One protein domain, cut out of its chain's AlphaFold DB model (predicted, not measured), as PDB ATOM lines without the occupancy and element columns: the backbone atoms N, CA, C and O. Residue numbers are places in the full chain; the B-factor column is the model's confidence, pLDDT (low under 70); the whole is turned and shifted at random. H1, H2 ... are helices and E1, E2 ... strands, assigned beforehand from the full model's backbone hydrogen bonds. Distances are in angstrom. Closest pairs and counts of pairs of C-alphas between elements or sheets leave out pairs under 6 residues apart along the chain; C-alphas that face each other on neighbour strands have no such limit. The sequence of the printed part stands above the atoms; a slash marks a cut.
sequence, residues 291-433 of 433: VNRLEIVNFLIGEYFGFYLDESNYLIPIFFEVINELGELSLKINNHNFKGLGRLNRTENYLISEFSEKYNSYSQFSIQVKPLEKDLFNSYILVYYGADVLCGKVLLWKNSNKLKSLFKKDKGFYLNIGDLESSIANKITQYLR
ATOM      1  N   VAL A 291     135.732 107.288 137.641       49.25
ATOM      2  CA  VAL A 291     134.713 106.199 137.428       49.25
ATOM      3  C   VAL A 291     133.372 106.796 137.022       49.25
ATOM      4  O   VAL A 291     132.741 106.326 136.078       49.25
ATOM      5  N   ASN A 292     132.992 107.899 137.673       59.94
ATOM      6  CA  ASN A 292     131.808 108.670 137.315       59.94
ATOM      7  C   ASN A 292     131.885 109.143 135.854       59.94
ATOM      8  O   ASN A 292     130.870 109.279 135.192       59.94
ATOM      9  N   ARG A 293     133.084 109.324 135.284       66.69
ATOM     10  CA  ARG A 293     133.237 109.755 133.890       66.69
ATOM     11  C   ARG A 293     132.849 108.697 132.884       66.69
ATOM     12  O   ARG A 293     132.249 109.065 131.885       66.69
ATOM     13  N   LEU A 294     133.176 107.426 133.113       74.31
ATOM     14  CA  LEU A 294     132.740 106.371 132.199       74.31
ATOM     15  C   LEU A 294     131.215 106.229 132.259       74.31
ATOM     16  O   LEU A 294     130.571 106.160 131.219       74.31
ATOM     17  N   GLU A 295     130.629 106.279 133.458       79.00
ATOM     18  CA  GLU A 295     129.171 106.282 133.641       79.00
ATOM     19  C   GLU A 295     128.508 107.506 132.991       79.00
ATOM     20  O   GLU A 295     127.522 107.358 132.271       79.00
ATOM     21  N   ILE A 296     129.078 108.703 133.168       82.06
ATOM     22  CA  ILE A 296     128.612 109.949 132.552       82.06
ATOM     23  C   ILE A 296     128.745 109.891 131.028       82.06
ATOM     24  O   ILE A 296     127.800 110.243 130.329       82.06
ATOM     25  N   VAL A 297     129.887 109.460 130.487       83.31
ATOM     26  CA  VAL A 297     130.083 109.346 129.034       83.31
ATOM     27  C   VAL A 297     129.102 108.328 128.471       83.31
ATOM     28  O   VAL A 297     128.399 108.655 127.524       83.31
ATOM     29  N   ASN A 298     128.950 107.162 129.105       86.75
ATOM     30  CA  ASN A 298     127.961 106.160 128.710       86.75
ATOM     31  C   ASN A 298     126.529 106.703 128.764       86.75
ATOM     32  O   ASN A 298     125.742 106.468 127.848       86.75
ATOM     33  N   PHE A 299     126.194 107.489 129.790       89.12
ATOM     34  CA  PHE A 299     124.922 108.201 129.863       89.12
ATOM     35  C   PHE A 299     124.767 109.222 128.731       89.12
ATOM     36  O   PHE A 299     123.657 109.414 128.241       89.12
ATOM     37  N   LEU A 300     125.846 109.863 128.284       90.44
ATOM     38  CA  LEU A 300     125.824 110.844 127.204       90.44
ATOM     39  C   LEU A 300     125.894 110.224 125.799       90.44
ATOM     40  O   LEU A 300     125.511 110.913 124.858       90.44
ATOM     41  N   ILE A 301     126.283 108.956 125.624       93.44
ATOM     42  CA  ILE A 301     126.292 108.282 124.310       93.44
ATOM     43  C   ILE A 301     124.917 108.393 123.637       93.44
ATOM     44  O   ILE A 301     123.881 108.100 124.249       93.44
ATOM     45  N   GLY A 302     124.904 108.827 122.376       93.75
ATOM     46  CA  GLY A 302     123.695 108.977 121.569       93.75
ATOM     47  C   GLY A 302     123.710 110.182 120.631       93.75
ATOM     48  O   GLY A 302     124.641 110.987 120.616       93.75
ATOM     49  N   GLU A 303     122.630 110.295 119.860       94.81
ATOM     50  CA  GLU A 303     122.398 111.384 118.914       94.81
ATOM     51  C   GLU A 303     121.633 112.524 119.596       94.81
ATOM     52  O   GLU A 303     120.659 112.298 120.313       94.81
ATOM     53  N   TYR A 304     122.014 113.762 119.318       94.88
ATOM     54  CA  TYR A 304     121.395 114.971 119.840       94.88
ATOM     55  C   TYR A 304     121.012 115.884 118.683       94.88
ATOM     56  O   TYR A 304     121.824 116.192 117.812       94.88
ATOM     57  N   PHE A 305     119.768 116.347 118.695       93.31
ATOM     58  CA  PHE A 305     119.229 117.255 117.687       93.31
ATOM     59  C   PHE A 305     118.744 118.513 118.379       93.31
ATOM     60  O   PHE A 305     118.031 118.425 119.378       93.31
ATOM     61  N   GLY A 306     119.097 119.680 117.862       92.31
ATOM     62  CA  GLY A 306     118.773 120.912 118.552       92.31
ATOM     63  C   GLY A 306     119.002 122.169 117.748       92.31
ATOM     64  O   GLY A 306     119.237 122.123 116.545       92.31
ATOM     65  N   PHE A 307     118.907 123.300 118.431       92.00
ATOM     66  CA  PHE A 307     118.946 124.599 117.780       92.00
ATOM     67  C   PHE A 307     119.821 125.580 118.547       92.00
ATOM     68  O   PHE A 307     119.824 125.599 119.781       92.00
ATOM     69  N   TYR A 308     120.531 126.403 117.788       91.00
ATOM     70  CA  TYR A 308     121.119 127.658 118.233       91.00
ATOM     71  C   TYR A 308     120.213 128.803 117.768       91.00
ATOM     72  O   TYR A 308     119.731 128.765 116.638       91.00
ATOM     73  N   LEU A 309     119.961 129.793 118.624       89.75
ATOM     74  CA  LEU A 309     119.194 130.986 118.267       89.75
ATOM     75  C   LEU A 309     120.170 132.126 117.969       89.75
ATOM     76  O   LEU A 309     120.941 132.506 118.848       89.75
ATOM     77  N   ASP A 310     120.146 132.648 116.746       85.12
ATOM     78  CA  ASP A 310     120.988 133.783 116.368       85.12
ATOM     79  C   ASP A 310     120.399 135.134 116.819       85.12
ATOM     80  O   ASP A 310     119.271 135.229 117.315       85.12
ATOM     81  N   GLU A 311     121.167 136.210 116.627       82.62
ATOM     82  CA  GLU A 311     120.756 137.578 116.983       82.62
ATOM     83  C   GLU A 311     119.514 138.057 116.213       82.62
ATOM     84  O   GLU A 311     118.772 138.922 116.680       82.62
ATOM     85  N   SER A 312     119.254 137.469 115.044       83.81
ATOM     86  CA  SER A 312     118.099 137.763 114.192       83.81
ATOM     87  C   SER A 312     116.875 136.900 114.524       83.81
ATOM     88  O   SER A 312     115.864 136.977 113.828       83.81
ATOM     89  N   ASN A 313     116.915 136.132 115.619       83.50
ATOM     90  CA  ASN A 313     115.885 135.178 116.037       83.50
ATOM     91  C   ASN A 313     115.649 134.006 115.065       83.50
ATOM     92  O   ASN A 313     114.590 133.367 115.120       83.50
ATOM     93  N   TYR A 314     116.616 133.687 114.210       87.25
ATOM     94  CA  TYR A 314     116.589 132.471 113.413       87.25
ATOM     95  C   TYR A 314     117.205 131.301 114.171       87.25
ATOM     96  O   TYR A 314     118.179 131.432 114.914       87.25
ATOM     97  N   LEU A 315     116.622 130.125 113.959       88.94
ATOM     98  CA  LEU A 315     117.131 128.880 114.506       88.94
ATOM     99  C   LEU A 315     118.090 128.227 113.518       88.94
ATOM    100  O   LEU A 315     117.696 127.874 112.406       88.94
ATOM    101  N   ILE A 316     119.320 128.006 113.964       89.25
ATOM    102  CA  ILE A 316     120.340 127.245 113.248       89.25
ATOM    103  C   ILE A 316     120.299 125.791 113.747       89.25
ATOM    104  O   ILE A 316     120.486 125.562 114.948       89.25
ATOM    105  N   PRO A 317     120.053 124.799 112.870       90.00
ATOM    106  CA  PRO A 317     120.054 123.388 113.246       90.00
ATOM    107  C   PRO A 317     121.441 122.895 113.684       90.00
ATOM    108  O   PRO A 317     122.433 123.054 112.972       90.00
ATOM    109  N   ILE A 318     121.485 122.226 114.837       90.25
ATOM    110  CA  ILE A 318     122.677 121.602 115.415       90.25
ATOM    111  C   ILE A 318     122.426 120.106 115.582       90.25
ATOM    112  O   ILE A 318     121.463 119.696 116.234       90.25
ATOM    113  N   PHE A 319     123.301 119.286 115.011       91.38
ATOM    114  CA  PHE A 319     123.364 117.854 115.279       91.38
ATOM    115  C   PHE A 319     124.655 117.547 116.029       91.38
ATOM    116  O   PHE A 319     125.732 117.914 115.580       91.38
ATOM    117  N   PHE A 320     124.554 116.887 117.171       92.00
ATOM    118  CA  PHE A 320     125.695 116.505 117.992       92.00
ATOM    119  C   PHE A 320     125.583 115.023 118.330       92.00
ATOM    120  O   PHE A 320     124.493 114.527 118.579       92.00
ATOM    121  N   GLU A 321     126.686 114.298 118.337       93.50
ATOM    122  CA  GLU A 321     126.701 112.868 118.603       93.50
ATOM    123  C   GLU A 321     127.884 112.523 119.494       93.50
ATOM    124  O   GLU A 321     129.018 112.929 119.227       93.50
ATOM    125  N   VAL A 322     127.599 111.749 120.537       92.75
ATOM    126  CA  VAL A 322     128.605 111.094 121.370       92.75
ATOM    127  C   VAL A 322     128.675 109.638 120.918       92.75
ATOM    128  O   VAL A 322     127.725 108.883 121.132       92.75
ATOM    129  N   ILE A 323     129.772 109.274 120.252       91.62
ATOM    130  CA  ILE A 323     129.892 108.056 119.438       91.62
ATOM    131  C   ILE A 323     130.170 106.825 120.305       91.62
ATOM    132  O   ILE A 323     129.555 105.778 120.115       91.62
ATOM    133  N   ASN A 324     131.118 106.924 121.238       88.00
ATOM    134  CA  ASN A 324     131.582 105.786 122.032       88.00
ATOM    135  C   ASN A 324     132.120 106.198 123.410       88.00
ATOM    136  O   ASN A 324     132.219 107.378 123.747       88.00
ATOM    137  N   GLU A 325     132.490 105.190 124.200       83.81
ATOM    138  CA  GLU A 325     133.043 105.319 125.554       83.81
ATOM    139  C   GLU A 325     134.399 106.041 125.618       83.81
ATOM    140  O   GLU A 325     134.788 106.531 126.677       83.81
ATOM    141  N   LEU A 326     135.094 106.181 124.483       81.62
ATOM    142  CA  LEU A 326     136.320 106.980 124.380       81.62
ATOM    143  C   LEU A 326     136.025 108.488 124.338       81.62
ATOM    144  O   LEU A 326     136.951 109.300 124.374       81.62
ATOM    145  N   GLY A 327     134.745 108.870 124.261       80.56
ATOM    146  CA  GLY A 327     134.319 110.255 124.142       80.56
ATOM    147  C   GLY A 327     134.570 110.825 122.750       80.56
ATOM    148  O   GLY A 327     134.785 112.027 122.631       80.56
ATOM    149  N   GLU A 328     134.581 110.001 121.698       88.62
ATOM    150  CA  GLU A 328     134.605 110.497 120.319       88.62
ATOM    151  C   GLU A 328     133.294 111.209 119.984       88.62
ATOM    152  O   GLU A 328     132.207 110.711 120.283       88.62
ATOM    153  N   LEU A 329     133.402 112.386 119.369       90.12
ATOM    154  CA  LEU A 329     132.277 113.278 119.121       90.12
ATOM    155  C   LEU A 329     132.179 113.674 117.655       90.12
ATOM    156  O   LEU A 329     133.191 113.923 116.993       90.12
ATOM    157  N   SER A 330     130.944 113.831 117.193       90.12
ATOM    158  CA  SER A 330     130.607 114.449 115.913       90.12
ATOM    159  C   SER A 330     129.689 115.641 116.161       90.12
ATOM    160  O   SER A 330     128.717 115.540 116.903       90.12
ATOM    161  N   LEU A 331     129.992 116.783 115.557       89.25
ATOM    162  CA  LEU A 331     129.148 117.973 115.588       89.25
ATOM    163  C   LEU A 331     128.902 118.408 114.149       89.25
ATOM    164  O   LEU A 331     129.841 118.601 113.389       89.25
ATOM    165  N   LYS A 332     127.645 118.586 113.771       88.19
ATOM    166  CA  LYS A 332     127.239 119.123 112.482       88.19
ATOM    167  C   LYS A 332     126.419 120.383 112.693       88.19
ATOM    168  O   LYS A 332     125.409 120.373 113.395       88.19
ATOM    169  N   ILE A 333     126.857 121.454 112.050       84.75
ATOM    170  CA  ILE A 333     126.184 122.750 112.034       84.75
ATOM    171  C   ILE A 333     125.986 123.094 110.574       84.75
ATOM    172  O   ILE A 333     126.963 123.255 109.838       84.75
ATOM    173  N   ASN A 334     124.733 123.170 110.134       79.00
ATOM    174  CA  ASN A 334     124.414 123.314 108.715       79.00
ATOM    175  C   ASN A 334     125.149 122.252 107.866       79.00
ATOM    176  O   ASN A 334     124.924 121.053 108.039       79.00
ATOM    177  N   ASN A 335     126.055 122.677 106.978       76.44
ATOM    178  CA  ASN A 335     126.823 121.799 106.090       76.44
ATOM    179  C   ASN A 335     128.226 121.457 106.613       76.44
ATOM    180  O   ASN A 335     128.958 120.718 105.954       76.44
ATOM    181  N   HIS A 336     128.604 121.966 107.783       79.69
ATOM    182  CA  HIS A 336     129.926 121.756 108.362       79.69
ATOM    183  C   HIS A 336     129.883 120.615 109.358       79.69
ATOM    184  O   HIS A 336     129.014 120.585 110.226       79.69
ATOM    185  N   ASN A 337     130.828 119.687 109.224       84.88
ATOM    186  CA  ASN A 337     130.985 118.557 110.127       84.88
ATOM    187  C   ASN A 337     132.312 118.700 110.861       84.88
ATOM    188  O   ASN A 337     133.355 118.881 110.242       84.88
ATOM    189  N   PHE A 338     132.268 118.537 112.168       84.00
ATOM    190  CA  PHE A 338     133.399 118.610 113.064       84.00
ATOM    191  C   PHE A 338     133.530 117.271 113.779       84.00
ATOM    192  O   PHE A 338     132.540 116.679 114.208       84.00
ATOM    193  N   LYS A 339     134.765 116.793 113.918       86.94
ATOM    194  CA  LYS A 339     135.097 115.600 114.702       86.94
ATOM    195  C   LYS A 339     136.054 115.984 115.814       86.94
ATOM    196  O   LYS A 339     136.967 116.780 115.592       86.94
ATOM    197  N   GLY A 340     135.809 115.474 117.011       85.69
ATOM    198  CA  GLY A 340     136.546 115.885 118.198       85.69
ATOM    199  C   GLY A 340     136.533 114.825 119.282       85.69
ATOM    200  O   GLY A 340     135.899 113.780 119.149       85.69
ATOM    201  N   LEU A 341     137.248 115.119 120.362       84.06
ATOM    202  CA  LEU A 341     137.260 114.305 121.572       84.06
ATOM    203  C   LEU A 341     136.683 115.124 122.725       84.06
ATOM    204  O   LEU A 341     137.118 116.248 122.989       84.06
ATOM    205  N   GLY A 342     135.696 114.551 123.400       83.12
ATOM    206  CA  GLY A 342     135.061 115.112 124.578       83.12
ATOM    207  C   GLY A 342     135.878 114.846 125.832       83.12
ATOM    208  O   GLY A 342     136.397 113.753 126.049       83.12
ATOM    209  N   ARG A 343     135.974 115.852 126.696       81.94
ATOM    210  CA  ARG A 343     136.599 115.758 128.012       81.94
ATOM    211  C   ARG A 343     135.661 116.344 129.048       81.94
ATOM    212  O   ARG A 343     135.180 117.465 128.900       81.94
ATOM    213  N   LEU A 344     135.409 115.593 130.115       79.44
ATOM    214  CA  LEU A 344     134.656 116.120 131.245       79.44
ATOM    215  C   LEU A 344     135.484 117.181 131.967       79.44
ATOM    216  O   LEU A 344     136.685 117.010 132.202       79.44
ATOM    217  N   ASN A 345     134.838 118.301 132.282       73.12
ATOM    218  CA  ASN A 345     135.470 119.381 133.021       73.12
ATOM    219  C   ASN A 345     135.796 118.942 134.465       73.12
ATOM    220  O   ASN A 345     135.298 117.932 134.953       73.12
ATOM    221  N   ARG A 346     136.624 119.716 135.184       67.00
ATOM    222  CA  ARG A 346     137.058 119.370 136.557       67.00
ATOM    223  C   ARG A 346     135.910 119.161 137.549       67.00
ATOM    224  O   ARG A 346     136.083 118.428 138.508       67.00
ATOM    225  N   THR A 347     134.775 119.825 137.335       72.12
ATOM    226  CA  THR A 347     133.588 119.711 138.196       72.12
ATOM    227  C   THR A 347     132.592 118.655 137.707       72.12
ATOM    228  O   THR A 347     131.506 118.581 138.263       72.12
ATOM    229  N   GLU A 348     132.901 117.943 136.619       73.81
ATOM    230  CA  GLU A 348     132.065 116.913 135.979       73.81
ATOM    231  C   GLU A 348     130.647 117.363 135.589       73.81
ATOM    232  O   GLU A 348     129.739 116.559 135.411       73.81
ATOM    233  N   ASN A 349     130.452 118.670 135.411       80.94
ATOM    234  CA  ASN A 349     129.159 119.254 135.053       80.94
ATOM    235  C   ASN A 349     128.981 119.395 133.541       80.94
ATOM    236  O   ASN A 349     127.853 119.545 133.075       80.94
ATOM    237  N   TYR A 350     130.083 119.375 132.788       82.06
ATOM    238  CA  TYR A 350     130.085 119.578 131.345       82.06
ATOM    239  C   TYR A 350     131.029 118.602 130.657       82.06
ATOM    240  O   TYR A 350     132.175 118.445 131.083       82.06
ATOM    241  N   LEU A 351     130.568 118.028 129.549       85.31
ATOM    242  CA  LEU A 351     131.426 117.411 128.544       85.31
ATOM    243  C   LEU A 351     131.829 118.505 127.554       85.31
ATOM    244  O   LEU A 351     130.969 119.046 126.866       85.31
ATOM    245  N   ILE A 352     133.114 118.855 127.528       85.06
ATOM    246  CA  ILE A 352     133.683 119.915 126.691       85.06
ATOM    247  C   ILE A 352     134.495 119.270 125.578       85.06
ATOM    248  O   ILE A 352     135.320 118.397 125.834       85.06
ATOM    249  N   SER A 353     134.296 119.717 124.352       84.06
ATOM    250  CA  SER A 353     135.000 119.216 123.185       84.06
ATOM    251  C   SER A 353     135.720 120.334 122.467       84.06
ATOM    252  O   SER A 353     135.128 121.377 122.186       84.06
ATOM    253  N   GLU A 354     136.974 120.075 122.123       78.69
ATOM    254  CA  GLU A 354     137.727 120.883 121.174       78.69
ATOM    255  C   GLU A 354     137.728 120.151 119.834       78.69
ATOM    256  O   GLU A 354     138.168 119.001 119.739       78.69
ATOM    257  N   PHE A 355     137.210 120.805 118.801       73.94
ATOM    258  CA  PHE A 355     137.299 120.315 117.434       73.94
ATOM    259  C   PHE A 355     138.462 121.017 116.748       73.94
ATOM    260  O   PHE A 355     138.529 122.247 116.725       73.94
ATOM    261  N   SER A 356     139.375 120.231 116.190       61.59
ATOM    262  CA  SER A 356     140.471 120.734 115.372       61.59
ATOM    263  C   SER A 356     140.348 120.143 113.975       61.59
ATOM    264  O   SER A 356     140.614 118.955 113.783       61.59
ATOM    265  N   GLU A 357     139.981 120.958 112.989       59.44
ATOM    266  CA  GLU A 357     140.281 120.619 111.598       59.44
ATOM    267  C   GLU A 357     141.726 121.001 111.279       59.44
ATOM    268  O   GLU A 357     142.273 121.964 111.828       59.44
ATOM    269  N   LYS A 358     142.359 120.240 110.377       47.44
ATOM    270  CA  LYS A 358     143.658 120.598 109.803       47.44
ATOM    271  C   LYS A 358     143.514 121.981 109.151       47.44
ATOM    272  O   LYS A 358     143.037 122.085 108.028       47.44
ATOM    273  N   TYR A 359     143.973 122.998 109.875       48.38
ATOM    274  CA  TYR A 359     144.368 124.333 109.425       48.38
ATOM    275  C   TYR A 359     143.454 125.549 109.618       48.38
ATOM    276  O   TYR A 359     144.016 126.608 109.397       48.38
ATOM    277  N   ASN A 360     142.179 125.524 110.055       50.34
ATOM    278  CA  ASN A 360     141.426 126.809 110.086       50.34
ATOM    279  C   ASN A 360     140.225 126.992 111.038       50.34
ATOM    280  O   ASN A 360     139.503 127.977 110.899       50.34
ATOM    281  N   SER A 361     140.004 126.147 112.043       54.38
ATOM    282  CA  SER A 361     138.913 126.409 112.995       54.38
ATOM    283  C   SER A 361     139.210 125.811 114.358       54.38
ATOM    284  O   SER A 361     139.311 124.593 114.500       54.38
ATOM    285  N   TYR A 362     139.335 126.678 115.363       56.59
ATOM    286  CA  TYR A 362     139.107 126.276 116.744       56.59
ATOM    287  C   TYR A 362     137.597 126.235 116.942       56.59
ATOM    288  O   TYR A 362     136.879 127.100 116.448       56.59
ATOM    289  N   SER A 363     137.075 125.212 117.594       69.38
ATOM    290  CA  SER A 363     135.663 125.183 117.952       69.38
ATOM    291  C   SER A 363     135.522 124.483 119.283       69.38
ATOM    292  O   SER A 363     135.992 123.358 119.446       69.38
ATOM    293  N   GLN A 364     134.898 125.167 120.234       81.56
ATOM    294  CA  GLN A 364     134.495 124.585 121.497       81.56
ATOM    295  C   GLN A 364     132.999 124.317 121.467       81.56
ATOM    296  O   GLN A 364     132.194 125.170 121.096       81.56
ATOM    297  N   PHE A 365     132.627 123.127 121.908       85.75
ATOM    298  CA  PHE A 365     131.249 122.803 122.225       85.75
ATOM    299  C   PHE A 365     131.218 122.184 123.606       85.75
ATOM    300  O   PHE A 365     132.132 121.460 124.000       85.75
ATOM    301  N   SER A 366     130.177 122.484 124.363       87.25
ATOM    302  CA  SER A 366     129.956 121.852 125.649       87.25
ATOM    303  C   SER A 366     128.511 121.424 125.780       87.25
ATOM    304  O   SER A 366     127.605 122.114 125.318       87.25
ATOM    305  N   ILE A 367     128.296 120.281 126.416       88.19
ATOM    306  CA  ILE A 367     126.976 119.799 126.811       88.19
ATOM    307  C   ILE A 367     126.962 119.593 128.318       88.19
ATOM    308  O   ILE A 367     127.902 119.039 128.895       88.19
ATOM    309  N   GLN A 368     125.918 120.097 128.967       89.06
ATOM    310  CA  GLN A 368     125.710 119.896 130.390       89.06
ATOM    311  C   GLN A 368     125.427 118.416 130.658       89.06
ATOM    312  O   GLN A 368     124.586 117.816 130.003       89.06
ATOM    313  N   VAL A 369     126.105 117.824 131.639       85.06
ATOM    314  CA  VAL A 369     125.921 116.410 131.999       85.06
ATOM    315  C   VAL A 369     124.523 116.170 132.564       85.06
ATOM    316  O   VAL A 369     123.854 115.203 132.207       85.06
ATOM    317  N   LYS A 370     124.061 117.072 133.437       87.31
ATOM    318  CA  LYS A 370     122.714 117.014 134.002       87.31
ATOM    319  C   LYS A 370     121.711 117.603 133.002       87.31
ATOM    320  O   LYS A 370     121.825 118.791 132.694       87.31
ATOM    321  N   PRO A 371     120.720 116.828 132.538       88.69
ATOM    322  CA  PRO A 371     119.707 117.356 131.640       88.69
ATOM    323  C   PRO A 371     118.810 118.390 132.341       88.69
ATOM    324  O   PRO A 371     118.592 118.322 133.555       88.69
ATOM    325  N   LEU A 372     118.265 119.334 131.568       88.62
ATOM    326  CA  LEU A 372     117.229 120.276 132.014       88.62
ATOM    327  C   LEU A 372     115.921 119.534 132.320       88.62
ATOM    328  O   LEU A 372     115.264 119.785 133.326       88.62
ATOM    329  N   GLU A 373     115.568 118.598 131.440       88.38
ATOM    330  CA  GLU A 373     114.419 117.690 131.523       88.38
ATOM    331  C   GLU A 373     114.836 116.347 130.929       88.38
ATOM    332  O   GLU A 373     115.810 116.318 130.200       88.38
ATOM    333  N   LYS A 374     114.097 115.256 131.169       85.94
ATOM    334  CA  LYS A 374     114.467 113.865 130.821       85.94
ATOM    335  C   LYS A 374     115.471 113.686 129.658       85.94
ATOM    336  O   LYS A 374     116.524 113.104 129.882       85.94
ATOM    337  N   ASP A 375     115.155 114.210 128.469       90.62
ATOM    338  CA  ASP A 375     115.980 114.089 127.256       90.62
ATOM    339  C   ASP A 375     116.440 115.449 126.685       90.62
ATOM    340  O   ASP A 375     116.890 115.517 125.544       90.62
ATOM    341  N   LEU A 376     116.298 116.539 127.446       93.31
ATOM    342  CA  LEU A 376     116.587 117.917 127.038       93.31
ATOM    343  C   LEU A 376     117.843 118.441 127.732       93.31
ATOM    344  O   LEU A 376     117.920 118.470 128.959       93.31
ATOM    345  N   PHE A 377     118.795 118.926 126.949       94.50
ATOM    346  CA  PHE A 377     120.118 119.321 127.405       94.50
ATOM    347  C   PHE A 377     120.428 120.759 127.018       94.50
ATOM    348  O   PHE A 377     120.100 121.211 125.919       94.50
ATOM    349  N   ASN A 378     121.096 121.456 127.934       92.56
ATOM    350  CA  ASN A 378     121.679 122.757 127.664       92.56
ATOM    351  C   ASN A 378     123.128 122.586 127.205       92.56
ATOM    352  O   ASN A 378     123.896 121.819 127.795       92.56
ATOM    353  N   SER A 379     123.500 123.343 126.187       91.75
ATOM    354  CA  SER A 379     124.816 123.319 125.574       91.75
ATOM    355  C   SER A 379     125.310 124.732 125.311       91.75
ATOM    356  O   SER A 379     124.523 125.667 125.189       91.75
ATOM    357  N   TYR A 380     126.625 124.882 125.198       91.44
ATOM    358  CA  TYR A 380     127.249 126.134 124.783       91.44
ATOM    359  C   TYR A 380     128.186 125.879 123.620       91.44
ATOM    360  O   TYR A 380     128.909 124.880 123.613       91.44
ATOM    361  N   ILE A 381     128.177 126.796 122.663       89.44
ATOM    362  CA  ILE A 381     128.968 126.713 121.447       89.44
ATOM    363  C   ILE A 381     129.818 127.964 121.281       89.44
ATOM    364  O   ILE A 381     129.358 129.071 121.552       89.44
ATOM    365  N   LEU A 382     131.053 127.760 120.836       87.38
ATOM    366  CA  LEU A 382     131.945 128.775 120.303       87.38
ATOM    367  C   LEU A 382     132.629 128.168 119.079       87.38
ATOM    368  O   LEU A 382     133.613 127.442 119.210       87.38
ATOM    369  N   VAL A 383     132.078 128.415 117.897       83.62
ATOM    370  CA  VAL A 383     132.571 127.861 116.629       83.62
ATOM    371  C   VAL A 383     133.038 128.993 115.737       83.62
ATOM    372  O   VAL A 383     132.280 129.922 115.463       83.62
ATOM    373  N   TYR A 384     134.283 128.889 115.279       78.56
ATOM    374  CA  TYR A 384     134.868 129.786 114.292       78.56
ATOM    375  C   TYR A 384     134.821 129.108 112.925       78.56
ATOM    376  O   TYR A 384     135.389 128.028 112.755       78.56
ATOM    377  N   TYR A 385     134.168 129.738 111.952       70.69
ATOM    378  CA  TYR A 385     134.128 129.256 110.575       70.69
ATOM    379  C   TYR A 385     134.380 130.414 109.608       70.69
ATOM    380  O   TYR A 385     133.542 131.294 109.435       70.69
ATOM    381  N   GLY A 386     135.557 130.431 108.974       70.50
ATOM    382  CA  GLY A 386     135.956 131.550 108.118       70.50
ATOM    383  C   GLY A 386     136.018 132.862 108.909       70.50
ATOM    384  O   GLY A 386     136.833 132.988 109.819       70.50
ATOM    385  N   ALA A 387     135.169 133.828 108.549       69.62
ATOM    386  CA  ALA A 387     135.021 135.101 109.262       69.62
ATOM    387  C   ALA A 387     133.872 135.100 110.293       69.62
ATOM    388  O   ALA A 387     133.758 136.051 111.065       69.62
ATOM    389  N   ASP A 388     133.045 134.053 110.318       73.12
ATOM    390  CA  ASP A 388     131.860 133.969 111.168       73.12
ATOM    391  C   ASP A 388     132.184 133.326 112.523       73.12
ATOM    392  O   ASP A 388     132.985 132.387 112.628       73.12
ATOM    393  N   VAL A 389     131.519 133.819 113.571       82.56
ATOM    394  CA  VAL A 389     131.617 133.291 114.936       82.56
ATOM    395  C   VAL A 389     130.221 132.974 115.452       82.56
ATOM    396  O   VAL A 389     129.402 133.870 115.640       82.56
ATOM    397  N   LEU A 390     129.962 131.698 115.728       84.75
ATOM    398  CA  LEU A 390     128.762 131.264 116.439       84.75
ATOM    399  C   LEU A 390     129.100 131.137 117.919       84.75
ATOM    400  O   LEU A 390     129.898 130.275 118.291       84.75
ATOM    401  N   CYS A 391     128.507 131.988 118.757       87.81
ATOM    402  CA  CYS A 391     128.771 132.020 120.191       87.81
ATOM    403  C   CYS A 391     127.466 132.118 120.977       87.81
ATOM    404  O   CYS A 391     126.771 133.129 120.908       87.81
ATOM    405  N   GLY A 392     127.139 131.092 121.759       88.75
ATOM    406  CA  GLY A 392     125.982 131.170 122.646       88.75
ATOM    407  C   GLY A 392     125.436 129.828 123.100       88.75
ATOM    408  O   GLY A 392     126.143 128.819 123.130       88.75
ATOM    409  N   LYS A 393     124.168 129.846 123.511       91.56
ATOM    410  CA  LYS A 393     123.458 128.675 124.033       91.56
ATOM    411  C   LYS A 393     122.861 127.844 122.906       91.56
ATOM    412  O   LYS A 393     122.353 128.371 121.921       91.56
ATOM    413  N   VAL A 394     122.879 126.537 123.104       93.31
ATOM    414  CA  VAL A 394     122.273 125.542 122.226       93.31
ATOM    415  C   VAL A 394     121.370 124.664 123.072       93.31
ATOM    416  O   VAL A 394     121.753 124.224 124.154       93.31
ATOM    417  N   LEU A 395     120.173 124.392 122.569       95.38
ATOM    418  CA  LEU A 395     119.225 123.500 123.222       95.38
ATOM    419  C   LEU A 395     119.140 122.202 122.427       95.38
ATOM    420  O   LEU A 395     118.821 122.244 121.240       95.38
ATOM    421  N   LEU A 396     119.426 121.071 123.070       95.00
ATOM    422  CA  LEU A 396     119.547 119.762 122.429       95.00
ATOM    423  C   LEU A 396     118.548 118.755 122.999       95.00
ATOM    424  O   LEU A 396     118.388 118.651 124.210       95.00
ATOM    425  N   TRP A 397     117.967 117.929 122.136       95.38
ATOM    426  CA  TRP A 397     117.177 116.768 122.528       95.38
ATOM    427  C   TRP A 397     117.895 115.482 122.149       95.38
ATOM    428  O   TRP A 397     118.206 115.257 120.975       95.38
ATOM    429  N   LYS A 398     118.088 114.609 123.134       94.81
ATOM    430  CA  LYS A 398     118.688 113.294 122.942       94.81
ATOM    431  C   LYS A 398     117.704 112.339 122.261       94.81
ATOM    432  O   LYS A 398     116.550 112.233 122.665       94.81
ATOM    433  N   ASN A 399     118.160 111.639 121.223       91.44
ATOM    434  CA  ASN A 399     117.458 110.577 120.495       91.44
ATOM    435  C   ASN A 399     116.023 110.943 120.044       91.44
ATOM    436  O   ASN A 399     115.129 110.096 119.984       91.44
ATOM    437  N   SER A 400     115.779 112.214 119.705       90.31
ATOM    438  CA  SER A 400     114.455 112.688 119.287       90.31
ATOM    439  C   SER A 400     114.132 112.283 117.845       90.31
ATOM    440  O   SER A 400     114.544 112.940 116.888       90.31
ATOM    441  N   ASN A 401     113.312 111.241 117.673       86.25
ATOM    442  CA  ASN A 401     112.832 110.793 116.354       86.25
ATOM    443  C   ASN A 401     112.115 111.903 115.567       86.25
ATOM    444  O   ASN A 401     112.224 111.972 114.341       86.25
ATOM    445  N   LYS A 402     111.404 112.792 116.272       85.31
ATOM    446  CA  LYS A 402     110.710 113.933 115.666       85.31
ATOM    447  C   LYS A 402     111.698 114.893 115.008       85.31
ATOM    448  O   LYS A 402     111.583 115.154 113.812       85.31
ATOM    449  N   LEU A 403     112.700 115.354 115.759       87.31
ATOM    450  CA  LEU A 403     113.720 116.267 115.236       87.31
ATOM    451  C   LEU A 403     114.614 115.587 114.197       87.31
ATOM    452  O   LEU A 403     114.918 116.194 113.175       87.31
ATOM    453  N   LYS A 404     114.925 114.297 114.368       86.06
ATOM    454  CA  LYS A 404     115.622 113.497 113.352       86.06
ATOM    455  C   LYS A 404     114.881 113.505 112.014       86.06
ATOM    456  O   LYS A 404     115.499 113.647 110.963       86.06
ATOM    457  N   SER A 405     113.550 113.383 112.032       84.19
ATOM    458  CA  SER A 405     112.731 113.458 110.815       84.19
ATOM    459  C   SER A 405     112.694 114.866 110.207       84.19
ATOM    460  O   SER A 405     112.692 114.992 108.985       84.19
ATOM    461  N   LEU A 406     112.713 115.913 111.041       82.50
ATOM    462  CA  LEU A 406     112.767 117.309 110.607       82.50
ATOM    463  C   LEU A 406     114.096 117.617 109.904       82.50
ATOM    464  O   LEU A 406     114.090 118.191 108.821       82.50
ATOM    465  N   PHE A 407     115.212 117.166 110.477       81.50
ATOM    466  CA  PHE A 407     116.559 117.391 109.947       81.50
ATOM    467  C   PHE A 407     116.804 116.612 108.646       81.50
ATOM    468  O   PHE A 407     117.560 117.064 107.796       81.50
ATOM    469  N   LYS A 408     116.135 115.466 108.447       76.50
ATOM    470  CA  LYS A 408     116.181 114.702 107.185       76.50
ATOM    471  C   LYS A 408     115.402 115.344 106.034       76.50
ATOM    472  O   LYS A 408     115.617 114.960 104.891       76.50
ATOM    473  N   LYS A 409     114.461 116.249 106.319       69.25
ATOM    474  CA  LYS A 409     113.573 116.856 105.312       69.25
ATOM    475  C   LYS A 409     114.161 118.109 104.640       69.25
ATOM    476  O   LYS A 409     113.422 118.751 103.906       69.25
ATOM    477  N   ASP A 410     115.435 118.436 104.889       58.62
ATOM    478  CA  ASP A 410     116.184 119.566 104.305       58.62
ATOM    479  C   ASP A 410     115.364 120.864 104.224       58.62
ATOM    480  O   ASP A 410     114.936 121.325 103.166       58.62
ATOM    481  N   LYS A 411     115.118 121.468 105.387       54.91
ATOM    482  CA  LYS A 411     114.496 122.790 105.479       54.91
ATOM    483  C   LYS A 411     115.542 123.841 105.834       54.91
ATOM    484  O   LYS A 411     115.631 124.225 106.989       54.91
ATOM    485  N   GLY A 412     116.282 124.305 104.827       56.56
ATOM    486  CA  GLY A 412     117.064 125.546 104.872       56.56
ATOM    487  C   GLY A 412     118.162 125.642 105.943       56.56
ATOM    488  O   GLY A 412     118.286 124.830 106.849       56.56
ATOM    489  N   PHE A 413     118.990 126.679 105.821       65.31
ATOM    490  CA  PHE A 413     120.053 127.000 106.785       65.31
ATOM    491  C   PHE A 413     119.513 127.632 108.080       65.31
ATOM    492  O   PHE A 413     120.205 127.659 109.094       65.31
ATOM    493  N   TYR A 414     118.275 128.133 108.031       76.44
ATOM    494  CA  TYR A 414     117.619 128.897 109.084       76.44
ATOM    495  C   TYR A 414     116.145 128.496 109.165       76.44
ATOM    496  O   TYR A 414     115.461 128.431 108.141       76.44
ATOM    497  N   LEU A 415     115.657 128.246 110.377       81.88
ATOM    498  CA  LEU A 415     114.253 127.940 110.654       81.88
ATOM    499  C   LEU A 415     113.620 129.068 111.464       81.88
ATOM    500  O   LEU A 415     114.252 129.628 112.364       81.88
ATOM    501  N   ASN A 416     112.354 129.381 111.187       82.38
ATOM    502  CA  ASN A 416     111.582 130.226 112.086       82.38
ATOM    503  C   ASN A 416     111.056 129.371 113.249       82.38
ATOM    504  O   ASN A 416     110.651 128.224 113.057       82.38
ATOM    505  N   ILE A 417     111.005 129.931 114.460       82.75
ATOM    506  CA  ILE A 417     110.399 129.257 115.622       82.75
ATOM    507  C   ILE A 417     108.944 128.852 115.321       82.75
ATOM    508  O   ILE A 417     108.501 127.795 115.766       82.75
ATOM    509  N   GLY A 418     108.221 129.656 114.531       78.94
ATOM    510  CA  GLY A 418     106.847 129.366 114.106       78.94
ATOM    511  C   GLY A 418     106.698 128.134 113.205       78.94
ATOM    512  O   GLY A 418     105.597 127.599 113.103       78.94
ATOM    513  N   ASP A 419     107.786 127.647 112.602       79.44
ATOM    514  CA  ASP A 419     107.780 126.453 111.746       79.44
ATOM    515  C   ASP A 419     107.877 125.141 112.548       79.44
ATOM    516  O   ASP A 419     107.834 124.047 111.972       79.44
ATOM    517  N   LEU A 420     108.042 125.237 113.872       84.31
ATOM    518  CA  LEU A 420     108.197 124.105 114.780       84.31
ATOM    519  C   LEU A 420     106.891 123.760 115.502       84.31
ATOM    520  O   LEU A 420     106.022 124.601 115.723       84.31
ATOM    521  N   GLU A 421     106.771 122.502 115.937       85.12
ATOM    522  CA  GLU A 421     105.678 122.090 116.824       85.12
ATOM    523  C   GLU A 421     105.661 122.948 118.097       85.12
ATOM    524  O   GLU A 421     106.707 123.235 118.685       85.12
ATOM    525  N   SER A 422     104.463 123.283 118.580       86.19
ATOM    526  CA  SER A 422     104.268 124.185 119.724       86.19
ATOM    527  C   SER A 422     105.016 123.739 120.984       86.19
ATOM    528  O   SER A 422     105.513 124.570 121.737       86.19
ATOM    529  N   SER A 423     105.157 122.429 121.210       86.94
ATOM    530  CA  SER A 423     105.919 121.892 122.343       86.94
ATOM    531  C   SER A 423     107.417 122.207 122.257       86.94
ATOM    532  O   SER A 423     108.019 122.533 123.277       86.94
ATOM    533  N   ILE A 424     108.012 122.167 121.061       87.44
ATOM    534  CA  ILE A 424     109.426 122.497 120.827       87.44
ATOM    535  C   ILE A 424     109.611 124.017 120.868       87.44
ATOM    536  O   ILE A 424     110.507 124.504 121.556       87.44
ATOM    537  N   ALA A 425     108.725 124.770 120.210       88.38
ATOM    538  CA  ALA A 425     108.750 126.233 120.197       88.38
ATOM    539  C   ALA A 425     108.657 126.838 121.611       88.38
ATOM    540  O   ALA A 425     109.396 127.769 121.943       88.38
ATOM    541  N   ASN A 426     107.814 126.265 122.479       90.62
ATOM    542  CA  ASN A 426     107.698 126.684 123.876       90.62
ATOM    543  C   ASN A 426     109.000 126.449 124.653       90.62
ATOM    544  O   ASN A 426     109.426 127.322 125.402       90.62
ATOM    545  N   LYS A 427     109.665 125.303 124.452       91.75
ATOM    546  CA  LYS A 427     110.943 124.992 125.115       91.75
ATOM    547  C   LYS A 427     112.076 125.891 124.626       91.75
ATOM    548  O   LYS A 427     112.864 126.359 125.439       91.75
ATOM    549  N   ILE A 428     112.122 126.186 123.328       89.88
ATOM    550  CA  ILE A 428     113.061 127.162 122.757       89.88
ATOM    551  C   ILE A 428     112.840 128.537 123.388       89.88
ATOM    552  O   ILE A 428     113.790 129.156 123.852       89.88
ATOM    553  N   THR A 429     111.588 128.985 123.479       88.25
ATOM    554  CA  THR A 429     111.255 130.277 124.098       88.25
ATOM    555  C   THR A 429     111.569 130.305 125.596       88.25
ATOM    556  O   THR A 429     111.910 131.351 126.118       88.25
ATOM    557  N   GLN A 430     111.468 129.170 126.289       90.94
ATOM    558  CA  GLN A 430     111.753 129.073 127.722       90.94
ATOM    559  C   GLN A 430     113.257 129.075 128.045       90.94
ATOM    560  O   GLN A 430     113.644 129.567 129.103       90.94
ATOM    561  N   TYR A 431     114.087 128.450 127.201       89.31
ATOM    562  CA  TYR A 431     115.489 128.159 127.537       89.31
ATOM    563  C   TYR A 431     116.530 128.866 126.651       89.31
ATOM    564  O   TYR A 431     117.689 128.957 127.064       89.31
ATOM    565  N   LEU A 432     116.156 129.348 125.457       85.81
ATOM    566  CA  LEU A 432     117.054 130.059 124.529       85.81
ATOM    567  C   LEU A 432     116.733 131.552 124.361       85.81
ATOM    568  O   LEU A 432     117.628 132.295 123.963       85.81
ATOM    569  N   ARG A 433     115.501 131.980 124.655       81.94
ATOM    570  CA  ARG A 433     115.131 133.393 124.824       81.94
ATOM    571  C   ARG A 433     115.122 133.737 126.305       81.94
ATOM    572  O   ARG A 433     115.470 134.895 126.618       81.94
TER     573      ARG A 433
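This is residues 291 to 433 of the 433 residues of an uncharacterized protein of Flavobacteriales bacterium CG_4_10_14_0_2_um_filter_35_18 (UniProt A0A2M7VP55). The strands E1 to E8 curl into a closed barrel in chain order, with E8 coming back beside E1, and three short helices pack on its outside. H1 lies over E4, while H2 and H3 cover other parts of the wall, H2 over E1 and E2 and H3 over E1 and E8. The 143 printed residues run H1, E1 to E8, H2, H3, a mixed class of helices and strands with antiparallel neighbours all round the ring. The whole is compact, with a radius of gyration of the C-alphas of 14.5 A and spans of 43 by 37 by 25 A.

Find C-alpha 302 at (123.695, 108.977, 121.569); from there E1, residues 302 to 309, runs 22.7 A. Next come E2, residues 315 to 322, 22.3 A; E3, 328 to 333; E4, 336 to 344, 24.0 A; E5, 350 to 356; E6, 362 to 368; E7, 376 to 385, 26.6 A; and E8, 388 to 398, 27.2 A. E4 bends by 54 degrees at residue 341, E7 by 52 degrees at 382 and E8 by 69 degrees at 392. Before the barrel, H1, residues 291 to 300, begins at C-alpha 291 (134.713, 106.199, 137.428). After it come H2, residues 401 to 408, and H3, residues 422 to 431, which ends at C-alpha 431 (115.489, 128.159, 127.537).

E1 to E8 form a meander, each strand the antiparallel neighbour of the one before. Look at the hairpin E1 and E2, where N 304 and O 320 are 2.7 A apart, within hydrogen-bond range. E4 and E5, at 135 degrees, have N 343 and O 352 at 2.8 A. E8 and E1, at 132 degrees, close the ring with N 397 and O 305 at 2.8 A. H1 is on the barrel at a height of 9.6 A, over E4 and only just along it at 28 degrees on the local plane; the closest C-alphas of H1 and E4 are those of Arg 293 and Leu 344, 7.0 A. H2, at 9.4 A, runs across E2 at 65 degrees on the local plane, and its closest C-alpha pair with E1 is Leu 403 and Phe 305, 6.1 A. H3, at 9.8 A, runs only just across E1 at 63 degrees on the local plane; Ile 428 and Leu 395 of E8 are its closest C-alphas to that strand, 7.2 A. H1, H2 and H3 are apart from one another. In H1, H2 and H3 every O i to N i+4 pair is within hydrogen-bond range.

The two C-alphas farthest apart, those of Val 291 and Gly 418, are 43.1 A apart. The printed part has no cut and ends at Arg 433, the chain's last residue. H2 to H3 is the long link, residues 409 to 421. The mean pLDDT of the printed part is 82.7; look for values under 70 at residues 291 to 293, 346, 356 to 363, 387 and 409 to 413.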